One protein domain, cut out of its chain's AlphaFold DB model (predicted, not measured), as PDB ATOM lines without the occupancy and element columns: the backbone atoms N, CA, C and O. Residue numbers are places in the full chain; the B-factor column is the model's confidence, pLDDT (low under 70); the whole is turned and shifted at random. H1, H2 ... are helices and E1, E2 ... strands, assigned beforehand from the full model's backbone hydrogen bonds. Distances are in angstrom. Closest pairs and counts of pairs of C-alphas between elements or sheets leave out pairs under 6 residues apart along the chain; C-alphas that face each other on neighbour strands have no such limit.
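This is residues 3 to 67 of the 70 residues of an uncharacterized protein of Slackia heliotrinireducens (strain ATCC 29202 / DSM 20476 / NCTC 11029 / RHS 1) (UniProt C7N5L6). A curled, strongly twisted sheet of five strands makes the body of this domain, with the one helix, H1, packed on it and joining its two edge strands, E6 and E7. A small separate hairpin, E2 and E3, packs near one end of the sheet, by the start of E6. The printed part has 65 residues, with the named elements in the order E1, E2, E3, E4, E5, E6, H1, E7; the large sheet has the order E6, E5, E4, E1, E7, antiparallel throughout. The class is mostly strand, and the whole is compact, with a radius of gyration of the C-alphas of 11.0 A and spans of 30 by 20 by 20 A.

Start with E1, residues 3 to 7, an inner strand antiparallel to E4, residues 24 to 34; look for N 5 and O 25, 2.9 A apart. E1 is also antiparallel to E7, residues 64 to 66, at 132 degrees between directions, with N 6 and O 65 at 2.8 A. Next come E2, residues 12 to 14, and E3, residues 17 to 19, an antiparallel hairpin at 153 degrees, with N 14 and O 17 at 2.8 A. E4 and E5, residues 38 to 44, form a hairpin at 147 degrees, with N 28 and O 42 at 2.8 A; E4 bends by 88 degrees at residue 31. E5 and E6, residues 49 to 54, form a hairpin at 158 degrees, with N 41 and O 52 at 2.9 A. E4, E5 and E6 are a meander, each strand the antiparallel neighbour of the one before. E2 comes closest to E6 at the C-alphas of Ala 14 and Cys 50, 6.3 A apart, while E2 and E5 are apart. H1, residues 57 to 63, is on the large sheet; its closest C-alphas to E6 are those of Phe 60 and Tyr 54, 6.1 A apart. In H1, 2 of 3 O i to N i+4 pairs are within hydrogen-bond range.

Find C-alpha 3 at (45.447, -42.278, -19.695), where E1 begins; it runs 12.2 A to Phe 7. E2 and E3 are short, 6.1 A and 6.2 A. E4 begins at C-alpha 24, (43.471, -48.414, -27.346), and measures 24.1 A. E5 measures 20.0 A, E6 16.3 A and H1 10.2 A. E7, 7.0 A long, ends at C-alpha 66, (38.135, -42.740, -22.660).

The C-alphas of Arg 36 and Met 47, 31.7 A apart, are the two farthest from each other. The printed part has no cut, and its links are tight. The mean pLDDT of the printed part is 92.5, and no printed residue is under 70.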
ATOM      1  N   GLU A   3      46.740 -41.587 -19.690       93.94
ATOM      2  CA  GLU A   3      45.447 -42.278 -19.695       93.94
ATOM      3  C   GLU A   3      45.373 -43.270 -20.858       93.94
ATOM      4  O   GLU A   3      46.010 -43.069 -21.891       93.94
ATOM      5  N   ILE A   4      44.608 -44.349 -20.696       95.56
ATOM      6  CA  ILE A   4      44.311 -45.254 -21.810       95.56
ATOM      7  C   ILE A   4      43.082 -44.719 -22.535       95.56
ATOM      8  O   ILE A   4      42.036 -44.481 -21.928       95.56
ATOM      9  N   MET A   5      43.213 -44.515 -23.839       96.25
ATOM     10  CA  MET A   5      42.171 -43.940 -24.679       96.25
ATOM     11  C   MET A   5      42.012 -44.737 -25.963       96.25
ATOM     12  O   MET A   5      42.979 -45.272 -26.497       96.25
ATOM     13  N   VAL A   6      40.792 -44.786 -26.482       96.12
ATOM     14  CA  VAL A   6      40.475 -45.401 -27.770       96.12
ATOM     15  C   VAL A   6      40.526 -44.337 -28.853       96.12
ATOM     16  O   VAL A   6      39.850 -43.309 -28.749       96.12
ATOM     17  N   PHE A   7      41.296 -44.592 -29.908       96.12
ATOM     18  CA  PHE A   7      41.269 -43.748 -31.094       96.12
ATOM     19  C   PHE A   7      39.985 -44.028 -31.885       96.12
ATOM     20  O   PHE A   7      39.696 -45.170 -32.222       96.12
ATOM     21  N   VAL A   8      39.190 -43.002 -32.173       96.38
ATOM     22  CA  VAL A   8      37.926 -43.093 -32.937       96.38
ATOM     23  C   VAL A   8      37.934 -42.226 -34.198       96.38
ATOM     24  O   VAL A   8      36.931 -42.145 -34.905       96.38
ATOM     25  N   GLY A   9      39.061 -41.564 -34.471       93.94
ATOM     26  CA  GLY A   9      39.266 -40.768 -35.674       93.94
ATOM     27  C   GLY A   9      39.377 -41.619 -36.941       93.94
ATOM     28  O   GLY A   9      39.158 -42.829 -36.946       93.94
ATOM     29  N   ARG A  10      39.741 -40.983 -38.057       94.56
ATOM     30  CA  ARG A  10      40.086 -41.708 -39.291       94.56
ATOM     31  C   ARG A  10      41.470 -42.327 -39.149       94.56
ATOM     32  O   ARG A  10      42.348 -41.681 -38.582       94.56
ATOM     33  N   ARG A  11      41.669 -43.523 -39.719       92.75
ATOM     34  CA  ARG A  11      42.981 -44.187 -39.744       92.75
ATOM     35  C   ARG A  11      44.060 -43.208 -40.211       92.75
ATOM     36  O   ARG A  11      43.881 -42.539 -41.231       92.75
ATOM     37  N   MET A  12      45.151 -43.122 -39.460       92.31
ATOM     38  CA  MET A  12      46.221 -42.157 -39.692       92.31
ATOM     39  C   MET A  12      47.573 -42.791 -39.385       92.31
ATOM     40  O   MET A  12      47.734 -43.413 -38.346       92.31
ATOM     41  N   LEU A  13      48.558 -42.563 -40.254       90.06
ATOM     42  CA  LEU A  13      49.956 -42.855 -39.950       90.06
ATOM     43  C   LEU A  13      50.617 -41.596 -39.381       90.06
ATOM     44  O   LEU A  13      50.705 -40.577 -40.069       90.06
ATOM     45  N   ALA A  14      51.085 -41.664 -38.138       86.19
ATOM     46  CA  ALA A  14      51.708 -40.554 -37.433       86.19
ATOM     47  C   ALA A  14      53.101 -40.949 -36.932       86.19
ATOM     48  O   ALA A  14      53.228 -41.602 -35.903       86.19
ATOM     49  N   ASN A  15      54.152 -40.516 -37.643       81.81
ATOM     50  CA  ASN A  15      55.555 -40.823 -37.321       81.81
ATOM     51  C   ASN A  15      55.762 -42.306 -36.968       81.81
ATOM     52  O   ASN A  15      56.175 -42.628 -35.858       81.81
ATOM     53  N   CYS A  16      55.439 -43.176 -37.927       82.31
ATOM     54  CA  CYS A  16      55.514 -44.638 -37.837       82.31
ATOM     55  C   CYS A  16      54.443 -45.321 -36.970       82.31
ATOM     56  O   CYS A  16      54.151 -46.478 -37.233       82.31
ATOM     57  N   LEU A  17      53.741 -44.601 -36.090       91.31
ATOM     58  CA  LEU A  17      52.592 -45.157 -35.374       91.31
ATOM     59  C   LEU A  17      51.331 -45.155 -36.259       91.31
ATOM     60  O   LEU A  17      50.867 -44.091 -36.682       91.31
ATOM     61  N   ASP A  18      50.755 -46.330 -36.522       92.94
ATOM     62  CA  ASP A  18      49.461 -46.462 -37.207       92.94
ATOM     63  C   ASP A  18      48.312 -46.364 -36.191       92.94
ATOM     64  O   ASP A  18      48.100 -47.251 -35.364       92.94
ATOM     65  N   LEU A  19      47.582 -45.249 -36.236       93.88
ATOM     66  CA  LEU A  19      46.412 -45.003 -35.404       93.88
ATOM     67  C   LEU A  19      45.182 -45.639 -36.041       93.88
ATOM     68  O   LEU A  19      44.553 -45.082 -36.947       93.88
ATOM     69  N   GLU A  20      44.823 -46.805 -35.528       94.94
ATOM     70  CA  GLU A  20      43.663 -47.572 -35.966       94.94
ATOM     71  C   GLU A  20      42.396 -47.230 -35.162       94.94
ATOM     72  O   GLU A  20      42.437 -47.231 -33.925       94.94
ATOM     73  N   PRO A  21      41.253 -46.965 -35.826       95.50
ATOM     74  CA  PRO A  21      39.986 -46.734 -35.139       95.50
ATOM     75  C   PRO A  21      39.574 -47.958 -34.309       95.50
ATOM     76  O   PRO A  21      39.601 -49.084 -34.798       95.50
ATOM     77  N   GLY A  22      39.166 -47.741 -33.060       94.44
ATOM     78  CA  GLY A  22      38.789 -48.789 -32.109       94.44
ATOM     79  C   GLY A  22      39.952 -49.372 -31.299       94.44
ATOM     80  O   GLY A  22      39.698 -50.110 -30.349       94.44
ATOM     81  N   ARG A  23      41.211 -49.032 -31.612       94.38
ATOM     82  CA  ARG A  23      42.381 -49.486 -30.844       94.38
ATOM     83  C   ARG A  23      42.662 -48.549 -29.666       94.38
ATOM     84  O   ARG A  23      42.470 -47.335 -29.759       94.38
ATOM     85  N   ALA A  24      43.091 -49.136 -28.551       95.12
ATOM     86  CA  ALA A  24      43.471 -48.414 -27.346       95.12
ATOM     87  C   ALA A  24      44.959 -48.039 -27.376       95.12
ATOM     88  O   ALA A  24      45.793 -48.839 -27.795       95.12
ATOM     89  N   TYR A  25      45.273 -46.838 -26.900       95.25
ATOM     90  CA  TYR A  25      46.624 -46.295 -26.801       95.25
ATOM     91  C   TYR A  25      46.800 -45.587 -25.467       95.25
ATOM     92  O   TYR A  25      45.840 -45.078 -24.883       95.25
ATOM     93  N   LYS A  26      48.047 -45.496 -25.014       95.94
ATOM     94  CA  LYS A  26      48.394 -44.647 -23.881       95.94
ATOM     95  C   LYS A  26      48.620 -43.226 -24.381       95.94
ATOM     96  O   LYS A  26      49.481 -42.993 -25.227       95.94
ATOM     97  N   VAL A  27      47.851 -42.285 -23.845       96.06
ATOM     98  CA  VAL A  27      47.845 -40.876 -24.240       96.06
ATOM     99  C   VAL A  27      48.253 -40.004 -23.061       96.06
ATOM    100  O   VAL A  27      47.760 -40.167 -21.946       96.06
ATOM    101  N   SER A  28      49.162 -39.063 -23.299       95.12
ATOM    102  CA  SER A  28      49.592 -38.076 -22.306       95.12
ATOM    103  C   SER A  28      49.489 -36.673 -22.883       95.12
ATOM    104  O   SER A  28      50.078 -36.389 -23.924       95.12
ATOM    105  N   ALA A  29      48.788 -35.772 -22.195       92.75
ATOM    106  CA  ALA A  29      48.866 -34.350 -22.510       92.75
ATOM    107  C   ALA A  29      50.272 -33.831 -22.179       92.75
ATOM    108  O   ALA A  29      50.808 -34.100 -21.100       92.75
ATOM    109  N   LEU A  30      50.871 -33.094 -23.111       92.62
ATOM    110  CA  LEU A  30      52.164 -32.455 -22.913       92.62
ATOM    111  C   LEU A  30      51.954 -31.007 -22.471       92.62
ATOM    112  O   LEU A  30      51.093 -30.310 -23.008       92.62
ATOM    113  N   ASP A  31      52.803 -30.522 -21.561       85.56
ATOM    114  CA  ASP A  31      52.862 -29.104 -21.169       85.56
ATOM    115  C   ASP A  31      53.551 -28.274 -22.269       85.56
ATOM    116  O   ASP A  31      54.615 -27.679 -22.107       85.56
ATOM    117  N   ARG A  32      52.995 -28.329 -23.481       86.12
ATOM    118  CA  ARG A  32      53.504 -27.630 -24.656       86.12
ATOM    119  C   ARG A  32      52.340 -27.050 -25.434       86.12
ATOM    120  O   ARG A  32      51.479 -27.779 -25.922       86.12
ATOM    121  N   LYS A  33      52.366 -25.731 -25.622       86.62
ATOM    122  CA  LYS A  33      51.365 -25.030 -26.427       86.62
ATOM    123  C   LYS A  33      51.556 -25.287 -27.921       86.62
ATOM    124  O   LYS A  33      52.676 -25.273 -28.440       86.62
ATOM    125  N   PHE A  34      50.438 -25.472 -28.609       84.88
ATOM    126  CA  PHE A  34      50.320 -25.454 -30.060       84.88
ATOM    127  C   PHE A  34      49.470 -24.242 -30.463       84.88
ATOM    128  O   PHE A  34      48.256 -24.218 -30.287       84.88
ATOM    129  N   GLY A  35      50.108 -23.188 -30.971       87.00
ATOM    130  CA  GLY A  35      49.416 -21.923 -31.225       87.00
ATOM    131  C   GLY A  35      48.942 -21.242 -29.933       87.00
ATOM    132  O   GLY A  35      49.623 -21.296 -28.909       87.00
ATOM    133  N   ARG A  36      47.793 -20.553 -29.994       85.31
ATOM    134  CA  ARG A  36      47.274 -19.742 -28.876       85.31
ATOM    135  C   ARG A  36      46.578 -20.582 -27.801       85.31
ATOM    136  O   ARG A  36      46.787 -20.325 -26.617       85.31
ATOM    137  N   GLU A  37      45.788 -21.564 -28.229       85.88
ATOM    138  CA  GLU A  37      44.895 -22.363 -27.369       85.88
ATOM    139  C   GLU A  37      45.095 -23.879 -27.516       85.88
ATOM    140  O   GLU A  37      44.559 -24.650 -26.726       85.88
ATOM    141  N   GLY A  38      45.882 -24.314 -28.500       92.50
ATOM    142  CA  GLY A  38      46.136 -25.726 -28.735       92.50
ATOM    143  C   GLY A  38      47.216 -26.305 -27.827       92.50
ATOM    144  O   GLY A  38      47.979 -25.594 -27.162       92.50
ATOM    145  N   PHE A  39      47.317 -27.626 -27.860       95.12
ATOM    146  CA  PHE A  39      48.253 -28.415 -27.072       95.12
ATOM    147  C   PHE A  39      48.785 -29.596 -27.880       95.12
ATOM    148  O   PHE A  39      48.274 -29.936 -28.948       95.12
ATOM    149  N   TRP A  40      49.843 -30.209 -27.368       95.31
ATOM    150  CA  TRP A  40      50.362 -31.461 -27.898       95.31
ATOM    151  C   TRP A  40      49.965 -32.617 -26.993       95.31
ATOM    152  O   TRP A  40      49.943 -32.477 -25.770       95.31
ATOM    153  N   ILE A  41      49.726 -33.771 -27.598       95.12
ATOM    154  CA  ILE A  41      49.672 -35.044 -26.887       95.12
ATOM    155  C   ILE A  41      50.827 -35.929 -27.328       95.12
ATOM    156  O   ILE A  41      51.353 -35.784 -28.433       95.12
ATOM    157  N   GLU A  42      51.190 -36.863 -26.467       95.38
ATOM    158  CA  GLU A  42      52.040 -38.000 -26.778       95.38
ATOM    159  C   GLU A  42      51.195 -39.270 -26.745       95.38
ATOM    160  O   GLU A  42      50.415 -39.469 -25.813       95.38
ATOM    161  N   VAL A  43      51.331 -40.098 -27.775       95.94
ATOM    162  CA  VAL A  43      50.595 -41.349 -27.954       95.94
ATOM    163  C   VAL A  43      51.603 -42.476 -28.091       95.94
ATOM    164  O   VAL A  43      52.566 -42.335 -28.844       95.94
ATOM    165  N   THR A  44      51.380 -43.588 -27.398       94.12
ATOM    166  CA  THR A  44      52.210 -44.789 -27.522       94.12
ATOM    167  C   THR A  44      51.379 -46.070 -27.542       94.12
ATOM    168  O   THR A  44      50.337 -46.150 -26.882       94.12
ATOM    169  N   ASP A  45      51.844 -47.058 -28.311       89.50
ATOM    170  CA  ASP A  45      51.327 -48.431 -28.365       89.50
ATOM    171  C   ASP A  45      52.297 -49.460 -27.750       89.50
ATOM    172  O   ASP A  45      52.336 -50.612 -28.172       89.50
ATOM    173  N   ASP A  46      53.091 -49.018 -26.765       84.69
ATOM    174  CA  ASP A  46      54.178 -49.742 -26.081       84.69
ATOM    175  C   ASP A  46      55.457 -49.950 -26.909       84.69
ATOM    176  O   ASP A  46      56.536 -50.083 -26.329       84.69
ATOM    177  N   MET A  47      55.378 -49.917 -28.242       86.75
ATOM    178  CA  MET A  47      56.546 -50.025 -29.122       86.75
ATOM    179  C   MET A  47      56.978 -48.677 -29.684       86.75
ATOM    180  O   MET A  47      58.165 -48.345 -29.680       86.75
ATOM    181  N   GLU A  48      56.016 -47.902 -30.171       89.88
ATOM    182  CA  GLU A  48      56.271 -46.639 -30.842       89.88
ATOM    183  C   GLU A  48      55.650 -45.486 -30.063       89.88
ATOM    184  O   GLU A  48      54.745 -45.651 -29.240       89.88
ATOM    185  N   THR A  49      56.188 -44.286 -30.264       92.19
ATOM    186  CA  THR A  49      55.680 -43.065 -29.642       92.19
ATOM    187  C   THR A  49      55.587 -41.973 -30.689       92.19
ATOM    188  O   THR A  49      56.560 -41.688 -31.386       92.19
ATOM    189  N   CYS A  50      54.435 -41.314 -30.771       93.56
ATOM    190  CA  CYS A  50      54.231 -40.172 -31.650       93.56
ATOM    191  C   CYS A  50      53.663 -38.976 -30.880       93.56
ATOM    192  O   CYS A  50      53.091 -39.109 -29.797       93.56
ATOM    193  N   ARG A  51      53.850 -37.776 -31.436       93.81
ATOM    194  CA  ARG A  51      53.322 -36.532 -30.870       93.81
ATOM    195  C   ARG A  51      52.381 -35.886 -31.861       93.81
ATOM    196  O   ARG A  51      52.769 -35.650 -33.004       93.81
ATOM    197  N   LEU A  52      51.176 -35.574 -31.405       93.06
ATOM    198  CA  LEU A  52      50.115 -35.020 -32.239       93.06
ATOM    199  C   LEU A  52      49.705 -33.642 -31.712       93.06
ATOM    200  O   LEU A  52      49.473 -33.506 -30.506       93.06
ATOM    201  N   PRO A  53      49.617 -32.620 -32.578       95.06
ATOM    202  CA  PRO A  53      49.070 -31.330 -32.201       95.06
ATOM    203  C   PRO A  53      47.539 -31.351 -32.284       95.06
ATOM    204  O   PRO A  53      46.974 -31.864 -33.246       95.06
ATOM    205  N   TYR A  54      46.883 -30.712 -31.320       94.25
ATOM    206  CA  TYR A  54      45.451 -30.424 -31.334       94.25
ATOM    207  C   TYR A  54      45.230 -28.932 -31.100       94.25
ATOM    208  O   TYR A  54      45.870 -28.321 -30.244       94.25
ATOM    209  N   LYS A  55      44.331 -28.321 -31.870       94.00
ATOM    210  CA  LYS A  55      43.986 -26.895 -31.785       94.00
ATOM    211  C   LYS A  55      43.081 -26.589 -30.596       94.00
ATOM    212  O   LYS A  55      43.083 -25.453 -30.136       94.00
ATOM    213  N   SER A  56      42.318 -27.572 -30.121       92.75
ATOM    214  CA  SER A  56      41.413 -27.447 -28.976       92.75
ATOM    215  C   SER A  56      41.077 -28.810 -28.363       92.75
ATOM    216  O   SER A  56      41.330 -29.863 -28.956       92.75
ATOM    217  N   ALA A  57      40.476 -28.796 -27.169       91.31
ATOM    218  CA  ALA A  57      39.976 -30.006 -26.515       91.31
ATOM    219  C   ALA A  57      38.825 -30.664 -27.306       91.31
ATOM    220  O   ALA A  57      38.721 -31.889 -27.341       91.31
ATOM    221  N   ASP A  58      37.998 -29.878 -28.002       93.94
ATOM    222  CA  ASP A  58      36.953 -30.397 -28.891       93.94
ATOM    223  C   ASP A  58      37.533 -31.210 -30.056       93.94
ATOM    224  O   ASP A  58      37.083 -32.323 -30.315       93.94
ATOM    225  N   GLU A  59      38.579 -30.713 -30.726       93.81
ATOM    226  CA  GLU A  59      39.238 -31.458 -31.812       93.81
ATOM    227  C   GLU A  59      39.849 -32.771 -31.297       93.81
ATOM    228  O   GLU A  59      39.812 -33.806 -31.968       93.81
ATOM    229  N   PHE A  60      40.384 -32.749 -30.078       94.62
ATOM    230  CA  PHE A  60      40.904 -33.941 -29.424       94.62
ATOM    231  C   PHE A  60      39.803 -34.974 -29.145       94.62
ATOM    232  O   PHE A  60      39.925 -36.127 -29.561       94.62
ATOM    233  N   THR A  61      38.690 -34.570 -28.526       94.62
ATOM    234  CA  THR A  61      37.571 -35.473 -28.180       94.62
ATOM    235  C   THR A  61      36.778 -35.980 -29.393       94.62
ATOM    236  O   THR A  61      36.065 -36.981 -29.297       94.62
ATOM    237  N   GLN A  62      36.937 -35.356 -30.564       95.75
ATOM    238  CA  GLN A  62      36.465 -35.904 -31.842       95.75
ATOM    239  C   GLN A  62      37.262 -37.134 -32.300       95.75
ATOM    240  O   GLN A  62      36.726 -37.960 -33.036       95.75
ATOM    241  N   ASN A  63      38.525 -37.261 -31.881       96.06
ATOM    242  CA  ASN A  63      39.426 -38.334 -32.306       96.06
ATOM    243  C   ASN A  63      39.710 -39.365 -31.207       96.06
ATOM    244  O   ASN A  63      40.157 -40.464 -31.523       96.06
ATOM    245  N   TRP A  64      39.436 -39.036 -29.946       96.50
ATOM    246  CA  TRP A  64      39.767 -39.864 -28.790       96.50
ATOM    247  C   TRP A  64      38.578 -40.029 -27.851       96.50
ATOM    248  O   TRP A  64      37.821 -39.089 -27.601       96.50
ATOM    249  N   ARG A  65      38.436 -41.229 -27.290       96.25
ATOM    250  CA  ARG A  65      37.457 -41.546 -26.245       96.25
ATOM    251  C   ARG A  65      38.153 -42.188 -25.046       96.25
ATOM    252  O   ARG A  65      39.135 -42.901 -25.251       96.25
ATOM    253  N   PRO A  66      37.670 -41.973 -23.811       94.44
ATOM    254  CA  PRO A  66      38.135 -42.740 -22.660       94.44
ATOM    255  C   PRO A  66      38.009 -44.242 -22.929       94.44
ATOM    256  O   PRO A  66      37.017 -44.682 -23.514       94.44
ATOM    257  N   TYR A  67      39.010 -45.029 -22.535       91.88
ATOM    258  CA  TYR A  67      38.911 -46.481 -22.614       91.88
ATOM    259  C   TYR A  67      37.979 -46.999 -21.515       91.88
ATOM    260  O   TYR A  67      38.347 -47.063 -20.343       91.88
TER     261      TYR A  67